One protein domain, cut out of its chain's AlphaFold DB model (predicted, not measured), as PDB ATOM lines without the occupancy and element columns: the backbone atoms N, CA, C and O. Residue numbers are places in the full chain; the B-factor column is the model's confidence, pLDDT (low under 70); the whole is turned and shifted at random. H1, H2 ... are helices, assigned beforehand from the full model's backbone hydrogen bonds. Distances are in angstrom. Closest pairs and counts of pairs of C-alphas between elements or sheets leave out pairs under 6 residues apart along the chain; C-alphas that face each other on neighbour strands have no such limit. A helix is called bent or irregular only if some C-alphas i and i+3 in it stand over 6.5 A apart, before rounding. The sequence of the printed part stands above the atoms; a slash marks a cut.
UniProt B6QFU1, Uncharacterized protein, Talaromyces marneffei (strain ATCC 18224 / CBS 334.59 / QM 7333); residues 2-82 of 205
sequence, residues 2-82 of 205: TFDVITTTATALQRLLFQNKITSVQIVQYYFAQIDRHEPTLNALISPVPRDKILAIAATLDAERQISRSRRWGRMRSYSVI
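What this domain is: This is residues 2 to 82 of the 205 residues of an uncharacterized protein of Talaromyces marneffei (strain ATCC 18224 / CBS 334.59 / QM 7333) (UniProt B6QFU1). Two long helices, H2 and H3, make a loose, strongly staggered hairpin that overlaps only where residues 24 to 28 meet residues 54 to 62, and their far ends point away from each other along the longest axis. Short H1 lies to one side near the first residue of H2, residues 36 to 42 of H2 stick out free, and the tail, residues 71 to 82, folds back along H3. The printed part has 81 residues with three named helices, in the order H1, H2, H3, and no named strand; the class is all helix. It is elongated, 45 by 25 by 18 A, and only just compact, close to loose, with a radius of gyration of the C-alphas of 13.6 A.

Where its parts are: H1 is residues 10 to 18, beginning at C-alpha 10 (282.210, 223.286, 406.527). H2, residues 24 to 42, is 24.6 A long and has a kink of 40 degrees near residue 36; it is irregular, with C-alphas 37 and 40 7.3 A apart. H3, residues 51 to 70, is 30.6 A long and ends at C-alpha 70 (281.459, 246.069, 409.654); it is irregular, with C-alphas 67 and 70 7.7 A apart.

How they stand to each other: H1 and H2 are close but not clearly touching; their closest C-alphas, of Leu 17 and Ser 24, are 7.5 A apart. They run opposite ways at a shallow tilt of 32 degrees, only just short of steep. H2 and H3, a helical hairpin, touch, with the closest C-alphas, of Val 25 and Ala 58, 5.1 A apart. They run opposite ways at a shallow tilt of 30 degrees. H1 and H3 are apart. Every O i to N i+4 pair is within hydrogen-bond range in H1, against 13 of 15 in H2 and 14 of 16 in H3.

The domain as a whole: The two C-alphas farthest apart, of Thr 41 and Ser 70, are 45.0 A apart. The printed part has no cut. The link from H1 to H2 is tight, and that from H2 to H3 is short. The mean pLDDT of the printed part is 78.8; residue 2 and residues 68 to 82 are under 70.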
ATOM      1  N   THR A   2     275.074 221.150 420.284       67.00
ATOM      2  CA  THR A   2     276.052 220.214 419.722       67.00
ATOM      3  C   THR A   2     275.792 220.079 418.225       67.00
ATOM      4  O   THR A   2     274.655 219.828 417.834       67.00
ATOM      5  N   PHE A   3     276.811 220.270 417.388       82.44
ATOM      6  CA  PHE A   3     276.754 219.846 415.988       82.44
ATOM      7  C   PHE A   3     277.420 218.478 415.861       82.44
ATOM      8  O   PHE A   3     278.290 218.132 416.663       82.44
ATOM      9  N   ASP A   4     277.019 217.704 414.862       86.12
ATOM     10  CA  ASP A   4     277.654 216.420 414.597       86.12
ATOM     11  C   ASP A   4     278.936 216.625 413.782       86.12
ATOM     12  O   ASP A   4     278.901 217.055 412.627       86.12
ATOM     13  N   VAL A   5     280.075 216.304 414.392       84.31
ATOM     14  CA  VAL A   5     281.406 216.431 413.786       84.31
ATOM     15  C   VAL A   5     281.545 215.587 412.516       84.31
ATOM     16  O   VAL A   5     282.274 215.978 411.598       84.31
ATOM     17  N   ILE A   6     280.824 214.468 412.420       82.75
ATOM     18  CA  ILE A   6     280.924 213.542 411.293       82.75
ATOM     19  C   ILE A   6     280.136 214.066 410.098       82.75
ATOM     20  O   ILE A   6     280.707 214.213 409.021       82.75
ATOM     21  N   THR A   7     278.881 214.471 410.269       83.69
ATOM     22  CA  THR A   7     278.018 214.847 409.133       83.69
ATOM     23  C   THR A   7     278.013 216.340 408.796       83.69
ATOM     24  O   THR A   7     277.797 216.708 407.643       83.69
ATOM     25  N   THR A   8     278.303 217.227 409.752       86.00
ATOM     26  CA  THR A   8     278.173 218.679 409.525       86.00
ATOM     27  C   THR A   8     279.217 219.184 408.523       86.00
ATOM     28  O   THR A   8     280.418 218.971 408.711       86.00
ATOM     29  N   THR A   9     278.776 219.877 407.470       85.19
ATOM     30  CA  THR A   9     279.645 220.442 406.423       85.19
ATOM     31  C   THR A   9     280.358 221.716 406.881       85.19
ATOM     32  O   THR A   9     279.905 222.416 407.792       85.19
ATOM     33  N   ALA A  10     281.463 222.064 406.222       84.50
ATOM     34  CA  ALA A  10     282.210 223.286 406.527       84.50
ATOM     35  C   ALA A  10     281.375 224.549 406.246       84.50
ATOM     36  O   ALA A  10     281.387 225.510 407.019       84.50
ATOM     37  N   THR A  11     280.582 224.519 405.174       82.69
ATOM     38  CA  THR A  11     279.583 225.543 404.833       82.69
ATOM     39  C   THR A  11     278.482 225.686 405.891       82.69
ATOM     40  O   THR A  11     278.067 226.807 406.198       82.69
ATOM     41  N   ALA A  12     278.022 224.591 406.504       85.19
ATOM     42  CA  ALA A  12     277.064 224.644 407.609       85.19
ATOM     43  C   ALA A  12     277.695 225.234 408.882       85.19
ATOM     44  O   ALA A  12     277.096 226.112 409.507       85.19
ATOM     45  N   LEU A  13     278.927 224.836 409.222       86.12
ATOM     46  CA  LEU A  13     279.678 225.420 410.340       86.12
ATOM     47  C   LEU A  13     279.884 226.926 410.172       86.12
ATOM     48  O   LEU A  13     279.685 227.686 411.118       86.12
ATOM     49  N   GLN A  14     280.198 227.379 408.958       85.06
ATOM     50  CA  GLN A  14     280.331 228.804 408.659       85.06
ATOM     51  C   GLN A  14     279.031 229.572 408.935       85.06
ATOM     52  O   GLN A  14     279.065 230.653 409.525       85.06
ATOM     53  N   ARG A  15     277.874 229.011 408.561       85.81
ATOM     54  CA  ARG A  15     276.563 229.611 408.862       85.81
ATOM     55  C   ARG A  15     276.311 229.683 410.367       85.81
ATOM     56  O   ARG A  15     275.821 230.705 410.841       85.81
ATOM     57  N   LEU A  16     276.662 228.641 411.121       87.94
ATOM     58  CA  LEU A  16     276.508 228.627 412.580       87.94
ATOM     59  C   LEU A  16     277.399 229.672 413.267       87.94
ATOM     60  O   LEU A  16     276.925 230.367 414.167       87.94
ATOM     61  N   LEU A  17     278.645 229.828 412.808       86.88
ATOM     62  CA  LEU A  17     279.565 230.871 413.276       86.88
ATOM     63  C   LEU A  17     279.014 232.271 412.973       86.88
ATOM     64  O   LEU A  17     279.002 233.133 413.847       86.88
ATOM     65  N   PHE A  18     278.491 232.495 411.761       85.12
ATOM     66  CA  PHE A  18     277.890 233.778 411.374       85.12
ATOM     67  C   PHE A  18     276.647 234.123 412.209       85.12
ATOM     68  O   PHE A  18     276.427 235.276 412.575       85.12
ATOM     69  N   GLN A  19     275.852 233.112 412.560       87.12
ATOM     70  CA  GLN A  19     274.684 233.251 413.429       87.12
ATOM     71  C   GLN A  19     275.047 233.383 414.921       87.12
ATOM     72  O   GLN A  19     274.139 233.470 415.743       87.12
ATOM     73  N   ASN A  20     276.336 233.395 415.288       86.25
ATOM     74  CA  ASN A  20     276.834 233.344 416.671       86.25
ATOM     75  C   ASN A  20     276.256 232.179 417.498       86.25
ATOM     76  O   ASN A  20     276.139 232.272 418.716       86.25
ATOM     77  N   LYS A  21     275.884 231.072 416.846       89.56
ATOM     78  CA  LYS A  21     275.381 229.870 417.532       89.56
ATOM     79  C   LYS A  21     276.506 229.009 418.102       89.56
ATOM     80  O   LYS A  21     276.257 228.191 418.983       89.56
ATOM     81  N   ILE A  22     277.713 229.167 417.567       90.94
ATOM     82  CA  ILE A  22     278.912 228.446 417.981       90.94
ATOM     83  C   ILE A  22     280.153 229.312 417.759       90.94
ATOM     84  O   ILE A  22     280.146 230.192 416.895       90.94
ATOM     85  N   THR A  23     281.210 229.057 418.526       90.31
ATOM     86  CA  THR A  23     282.521 229.706 418.391       90.31
ATOM     87  C   THR A  23     283.562 228.765 417.775       90.31
ATOM     88  O   THR A  23     283.394 227.544 417.759       90.31
ATOM     89  N   SER A  24     284.666 229.310 417.262       89.75
ATOM     90  CA  SER A  24     285.786 228.513 416.735       89.75
ATOM     91  C   SER A  24     286.410 227.668 417.829       89.75
ATOM     92  O   SER A  24     286.737 226.512 417.587       89.75
ATOM     93  N   VAL A  25     286.554 228.234 419.032       92.19
ATOM     94  CA  VAL A  25     287.084 227.510 420.196       92.19
ATOM     95  C   VAL A  25     286.227 226.280 420.489       92.19
ATOM     96  O   VAL A  25     286.767 225.187 420.644       92.19
ATOM     97  N   GLN A  26     284.899 226.428 420.480       91.69
ATOM     98  CA  GLN A  26     283.983 225.304 420.672       91.69
ATOM     99  C   GLN A  26     284.138 224.260 419.564       91.69
ATOM    100  O   GLN A  26     284.250 223.075 419.863       91.69
ATOM    101  N   ILE A  27     284.198 224.680 418.295       90.50
ATOM    102  CA  ILE A  27     284.418 223.766 417.160       90.50
ATOM    103  C   ILE A  27     285.705 222.955 417.357       90.50
ATOM    104  O   ILE A  27     285.672 221.729 417.261       90.50
ATOM    105  N   VAL A  28     286.819 223.617 417.671       91.50
ATOM    106  CA  VAL A  28     288.114 222.961 417.906       91.50
ATOM    107  C   VAL A  28     288.029 221.968 419.063       91.50
ATOM    108  O   VAL A  28     288.503 220.844 418.932       91.50
ATOM    109  N   GLN A  29     287.378 222.333 420.168       92.12
ATOM    110  CA  GLN A  29     287.177 221.431 421.304       92.12
ATOM    111  C   GLN A  29     286.361 220.186 420.925       92.12
ATOM    112  O   GLN A  29     286.717 219.083 421.336       92.12
ATOM    113  N   TYR A  30     285.315 220.330 420.102       91.00
ATOM    114  CA  TYR A  30     284.551 219.186 419.592       91.00
ATOM    115  C   TYR A  30     285.409 218.259 418.722       91.00
ATOM    116  O   TYR A  30     285.316 217.040 418.863       91.00
ATOM    117  N   TYR A  31     286.269 218.809 417.858       90.12
ATOM    118  CA  TYR A  31     287.204 218.001 417.071       90.12
ATOM    119  C   TYR A  31     288.264 217.319 417.939       90.12
ATOM    120  O   TYR A  31     288.549 216.147 417.717       90.12
ATOM    121  N   PHE A  32     288.802 217.991 418.961       91.50
ATOM    122  CA  PHE A  32     289.736 217.364 419.898       91.50
ATOM    123  C   PHE A  32     289.114 216.195 420.649       91.50
ATOM    124  O   PHE A  32     289.741 215.147 420.724       91.50
ATOM    125  N   ALA A  33     287.872 216.325 421.117       91.31
ATOM    126  CA  ALA A  33     287.174 215.222 421.773       91.31
ATOM    127  C   ALA A  33     286.978 214.005 420.846       91.31
ATOM    128  O   ALA A  33     286.995 212.865 421.306       91.31
ATOM    129  N   GLN A  34     286.795 214.235 419.541       89.88
ATOM    130  CA  GLN A  34     286.723 213.159 418.548       89.88
ATOM    131  C   GLN A  34     288.095 212.538 418.274       89.88
ATOM    132  O   GLN A  34     288.207 211.316 418.220       89.88
ATOM    133  N   ILE A  35     289.138 213.363 418.152       88.75
ATOM    134  CA  ILE A  35     290.520 212.896 418.004       88.75
ATOM    135  C   ILE A  35     290.902 212.029 419.208       88.75
ATOM    136  O   ILE A  35     291.331 210.903 419.018       88.75
ATOM    137  N   ASP A  36     290.650 212.478 420.438       91.06
ATOM    138  CA  ASP A  36     290.954 211.711 421.658       91.06
ATOM    139  C   ASP A  36     290.297 210.328 421.674       91.06
ATOM    140  O   ASP A  36     290.871 209.361 422.171       91.06
ATOM    141  N   ARG A  37     289.088 210.229 421.117       91.81
ATOM    142  CA  ARG A  37     288.336 208.977 421.066       91.81
ATOM    143  C   ARG A  37     288.874 208.000 420.022       91.81
ATOM    144  O   ARG A  37     288.802 206.796 420.250       91.81
ATOM    145  N   HIS A  38     289.332 208.497 418.875       89.25
ATOM    146  CA  HIS A  38     289.572 207.667 417.691       89.25
ATOM    147  C   HIS A  38     291.041 207.570 417.277       89.25
ATOM    148  O   HIS A  38     291.427 206.601 416.632       89.25
ATOM    149  N   GLU A  39     291.881 208.521 417.668       87.81
ATOM    150  CA  GLU A  39     293.300 208.520 417.319       87.81
ATOM    151  C   GLU A  39     294.064 207.276 417.807       87.81
ATOM    152  O   GLU A  39     294.861 206.771 417.020       87.81
ATOM    153  N   PRO A  40     293.796 206.694 419.003       90.19
ATOM    154  CA  PRO A  40     294.496 205.487 419.455       90.19
ATOM    155  C   PRO A  40     294.343 204.274 418.529       90.19
ATOM    156  O   PRO A  40     295.162 203.359 418.581       90.19
ATOM    157  N   THR A  41     293.281 204.233 417.717       90.88
ATOM    158  CA  THR A  41     293.035 203.143 416.765       90.88
ATOM    159  C   THR A  41     293.335 203.544 415.327       90.88
ATOM    160  O   THR A  41     293.818 202.712 414.563       90.88
ATOM    161  N   LEU A  42     293.053 204.794 414.942       87.38
ATOM    162  CA  LEU A  42     293.188 205.254 413.560       87.38
ATOM    163  C   LEU A  42     294.606 205.698 413.195       87.38
ATOM    164  O   LEU A  42     294.963 205.588 412.026       87.38
ATOM    165  N   ASN A  43     295.396 206.193 414.158       86.62
ATOM    166  CA  ASN A  43     296.739 206.743 413.926       86.62
ATOM    167  C   ASN A  43     296.786 207.722 412.731       86.62
ATOM    168  O   ASN A  43     297.661 207.641 411.868       86.62
ATOM    169  N   ALA A  44     295.800 208.619 412.641       83.69
ATOM    170  CA  ALA A  44     295.641 209.528 411.511       83.69
ATOM    171  C   ALA A  44     296.549 210.769 411.604       83.69
ATOM    172  O   ALA A  44     296.763 211.453 410.600       83.69
ATOM    173  N   LEU A  45     297.071 211.093 412.791       81.19
ATOM    174  CA  LEU A  45     297.886 212.273 413.067       81.19
ATOM    175  C   LEU A  45     299.346 211.885 413.328       81.19
ATOM    176  O   LEU A  45     299.719 211.479 414.422       81.19
ATOM    177  N   ILE A  46     300.205 212.119 412.335       82.75
ATOM    178  CA  ILE A  46     301.649 211.839 412.441       82.75
ATOM    179  C   ILE A  46     302.349 212.822 413.396       82.75
ATOM    180  O   ILE A  46     303.225 212.441 414.169       82.75
ATOM    181  N   SER A  47     301.986 214.107 413.340       84.06
ATOM    182  CA  SER A  47     302.586 215.156 414.172       84.06
ATOM    183  C   SER A  47     301.523 216.177 414.596       84.06
ATOM    184  O   SER A  47     301.248 217.133 413.863       84.06
ATOM    185  N   PRO A  48     300.857 215.970 415.749       82.38
ATOM    186  CA  PRO A  48     299.830 216.886 416.221       82.38
ATOM    187  C   PRO A  48     300.446 218.182 416.768       82.38
ATOM    188  O   PRO A  48     301.342 218.171 417.613       82.38
ATOM    189  N   VAL A  49     299.923 219.323 416.315       86.56
ATOM    190  CA  VAL A  49     300.292 220.646 416.843       86.56
ATOM    191  C   VAL A  49     299.779 220.790 418.290       86.56
ATOM    192  O   VAL A  49     298.661 220.347 418.574       86.56
ATOM    193  N   PRO A  50     300.536 221.435 419.206       91.94
ATOM    194  CA  PRO A  50     300.087 221.672 420.578       91.94
ATOM    195  C   PRO A  50     298.706 222.342 420.653       91.94
ATOM    196  O   PRO A  50     298.421 223.316 419.947       91.94
ATOM    197  N   ARG A  51     297.827 221.801 421.506       91.50
ATOM    198  CA  ARG A  51     296.405 222.188 421.569       91.50
ATOM    199  C   ARG A  51     296.196 223.626 422.013       91.50
ATOM    200  O   ARG A  51     295.292 224.287 421.515       91.50
ATOM    201  N   ASP A  52     297.031 224.103 422.925       93.00
ATOM    202  CA  ASP A  52     297.064 225.484 423.399       93.00
ATOM    203  C   ASP A  52     297.239 226.470 422.239       93.00
ATOM    204  O   ASP A  52     296.490 227.443 422.144       93.00
ATOM    205  N   LYS A  53     298.137 226.172 421.289       92.31
ATOM    206  CA  LYS A  53     298.351 227.008 420.100       92.31
ATOM    207  C   LYS A  53     297.121 227.039 419.199       92.31
ATOM    208  O   LYS A  53     296.719 228.109 418.748       92.31
ATOM    209  N   ILE A  54     296.497 225.885 418.959       90.44
ATOM    210  CA  ILE A  54     295.285 225.798 418.129       90.44
ATOM    211  C   ILE A  54     294.124 226.553 418.796       90.44
ATOM    212  O   ILE A  54     293.414 227.307 418.132       90.44
ATOM    213  N   LEU A  55     293.948 226.402 420.113       93.25
ATOM    214  CA  LEU A  55     292.914 227.112 420.873       93.25
ATOM    215  C   LEU A  55     293.156 228.625 420.893       93.25
ATOM    216  O   LEU A  55     292.199 229.385 420.757       93.25
ATOM    217  N   ALA A  56     294.411 229.074 420.993       92.25
ATOM    218  CA  ALA A  56     294.766 230.490 420.917       92.25
ATOM    219  C   ALA A  56     294.443 231.098 419.542       92.25
ATOM    220  O   ALA A  56     293.874 232.190 419.462       92.25
ATOM    221  N   ILE A  57     294.738 230.379 418.454       89.62
ATOM    222  CA  ILE A  57     294.351 230.792 417.097       89.62
ATOM    223  C   ILE A  57     292.823 230.868 416.984       89.62
ATOM    224  O   ILE A  57     292.287 231.866 416.503       89.62
ATOM    225  N   ALA A  58     292.106 229.852 417.469       89.94
ATOM    226  CA  ALA A  58     290.647 229.824 417.439       89.94
ATOM    227  C   ALA A  58     290.024 230.998 418.218       89.94
ATOM    228  O   ALA A  58     289.113 231.653 417.713       89.94
ATOM    229  N   ALA A  59     290.556 231.307 419.403       92.56
ATOM    230  CA  ALA A  59     290.127 232.446 420.212       92.56
ATOM    231  C   ALA A  59     290.395 233.785 419.507       92.56
ATOM    232  O   ALA A  59     289.544 234.674 419.523       92.56
ATOM    233  N   THR A  60     291.542 233.910 418.834       91.75
ATOM    234  CA  THR A  60     291.891 235.099 418.041       91.75
ATOM    235  C   THR A  60     290.901 235.300 416.893       91.75
ATOM    236  O   THR A  60     290.372 236.395 416.719       91.75
ATOM    237  N   LEU A  61     290.564 234.232 416.162       86.06
ATOM    238  CA  LEU A  61     289.568 234.269 415.085       86.06
ATOM    239  C   LEU A  61     288.165 234.635 415.591       86.06
ATOM    240  O   LEU A  61     287.423 235.345 414.910       86.06
ATOM    241  N   ASP A  62     287.783 234.163 416.778       89.62
ATOM    242  CA  ASP A  62     286.514 234.541 417.400       89.62
ATOM    243  C   ASP A  62     286.491 236.032 417.767       89.62
ATOM    244  O   ASP A  62     285.505 236.712 417.469       89.62
ATOM    245  N   ALA A  63     287.582 236.564 418.329       89.00
ATOM    246  CA  ALA A  63     287.725 237.989 418.624       89.00
ATOM    247  C   ALA A  63     287.675 238.849 417.348       89.00
ATOM    248  O   ALA A  63     286.928 239.830 417.288       89.00
ATOM    249  N   GLU A  64     288.389 238.444 416.293       85.06
ATOM    250  CA  GLU A  64     288.348 239.107 414.987       85.06
ATOM    251  C   GLU A  64     286.921 239.184 414.440       85.06
ATOM    252  O   GLU A  64     286.508 240.244 413.967       85.06
ATOM    253  N   ARG A  65     286.128 238.104 414.532       82.06
ATOM    254  CA  ARG A  65     284.730 238.099 414.058       82.06
ATOM    255  C   ARG A  65     283.820 239.041 414.837       82.06
ATOM    256  O   ARG A  65     282.917 239.620 414.236       82.06
ATOM    257  N   GLN A  66     284.048 239.221 416.139       80.19
ATOM    258  CA  GLN A  66     283.276 240.188 416.928       80.19
ATOM    259  C   GLN A  66     283.570 241.629 416.491       80.19
ATOM    260  O   GLN A  66     282.653 242.445 416.407       80.19
ATOM    261  N   ILE A  67     284.825 241.922 416.134       77.12
ATOM    262  CA  ILE A  67     285.268 243.251 415.684       77.12
ATOM    263  C   ILE A  67     284.836 243.534 414.232       77.12
ATOM    264  O   ILE A  67     284.423 244.642 413.893       77.12
ATOM    265  N   SER A  68     284.915 242.538 413.346       60.84
ATOM    266  CA  SER A  68     284.797 242.708 411.887       60.84
ATOM    267  C   SER A  68     283.372 242.625 411.319       60.84
ATOM    268  O   SER A  68     283.203 242.626 410.099       60.84
ATOM    269  N   ARG A  69     282.330 242.707 412.159       55.06
ATOM    270  CA  ARG A  69     280.910 242.827 411.743       55.06
ATOM    271  C   ARG A  69     280.624 243.958 410.729       55.06
ATOM    272  O   ARG A  69     279.579 243.939 410.091       55.06
ATOM    273  N   SER A  70     281.547 244.913 410.564       41.50
ATOM    274  CA  SER A  70     281.459 246.069 409.654       41.50
ATOM    275  C   SER A  70     282.260 245.928 408.340       41.50
ATOM    276  O   SER A  70     282.059 246.702 407.404       41.50
ATOM    277  N   ARG A  71     283.152 244.935 408.189       41.22
ATOM    278  CA  ARG A  71     283.992 244.806 406.981       41.22
ATOM    279  C   ARG A  71     283.814 243.442 406.329       41.22
ATOM    280  O   ARG A  71     283.942 242.405 406.965       41.22
ATOM    281  N   ARG A  72     283.539 243.473 405.022       37.94
ATOM    282  CA  ARG A  72     283.219 242.382 404.079       37.94
ATOM    283  C   ARG A  72     284.343 241.331 403.902       37.94
ATOM    284  O   ARG A  72     284.462 240.735 402.839       37.94
ATOM    285  N   TRP A  73     285.171 241.097 404.922       37.53
ATOM    286  CA  TRP A  73     286.394 240.285 404.878       37.53
ATOM    287  C   TRP A  73     286.318 239.007 405.739       37.53
ATOM    288  O   TRP A  73     287.330 238.410 406.082       37.53
ATOM    289  N   GLY A  74     285.108 238.556 406.085       35.66
ATOM    290  CA  GLY A  74     284.871 237.410 406.977       35.66
ATOM    291  C   GLY A  74     284.862 236.024 406.318       35.66
ATOM    292  O   GLY A  74     284.361 235.080 406.925       35.66
ATOM    293  N   ARG A  75     285.344 235.867 405.076       45.28
ATOM    294  CA  ARG A  75     285.208 234.587 404.348       45.28
ATOM    295  C   ARG A  75     286.384 233.613 404.547       45.28
ATOM    296  O   ARG A  75     286.221 232.446 404.225       45.28
ATOM    297  N   MET A  76     287.547 234.040 405.061       43.41
ATOM    298  CA  MET A  76     288.786 233.393 404.591       43.41
ATOM    299  C   MET A  76     289.987 233.318 405.559       43.41
ATOM    300  O   MET A  76     291.124 233.428 405.118       43.41
ATOM    301  N   ARG A  77     289.787 233.111 406.869       39.16
ATOM    302  CA  ARG A  77     290.918 232.798 407.782       39.16
ATOM    303  C   ARG A  77     290.718 231.626 408.744       39.16
ATOM    304  O   ARG A  77     291.675 231.189 409.367       39.16
ATOM    305  N   SER A  78     289.518 231.052 408.834       30.95
ATOM    306  CA  SER A  78     289.231 229.975 409.799       30.95
ATOM    307  C   SER A  78     289.483 228.546 409.290       30.95
ATOM    308  O   SER A  78     289.139 227.607 409.996       30.95
ATOM    309  N   TYR A  79     290.069 228.359 408.101       41.09
ATOM    310  CA  TYR A  79     290.202 227.035 407.464       41.09
ATOM    311  C   TYR A  79     291.600 226.398 407.537       41.09
ATOM    312  O   TYR A  79     291.783 225.306 407.008       41.09
ATOM    313  N   SER A  80     292.584 227.007 408.209       27.20
ATOM    314  CA  SER A  80     293.914 226.390 408.362       27.20
ATOM    315  C   SER A  80     293.936 225.325 409.462       27.20
ATOM    316  O   SER A  80     294.521 225.520 410.521       27.20
ATOM    317  N   VAL A  81     293.324 224.176 409.178       32.75
ATOM    318  CA  VAL A  81     293.763 222.874 409.695       32.75
ATOM    319  C   VAL A  81     293.753 221.919 408.503       32.75
ATOM    320  O   VAL A  81     292.730 221.329 408.163       32.75
ATOM    321  N   ILE A  82     294.889 221.834 407.811       35.50
ATOM    322  CA  ILE A  82     295.119 220.856 406.745       35.50
ATOM    323  C   ILE A  82     295.613 219.583 407.433       35.50
ATOM    324  O   ILE A  82     296.688 219.580 408.027       35.50
TER     325      ILE A  82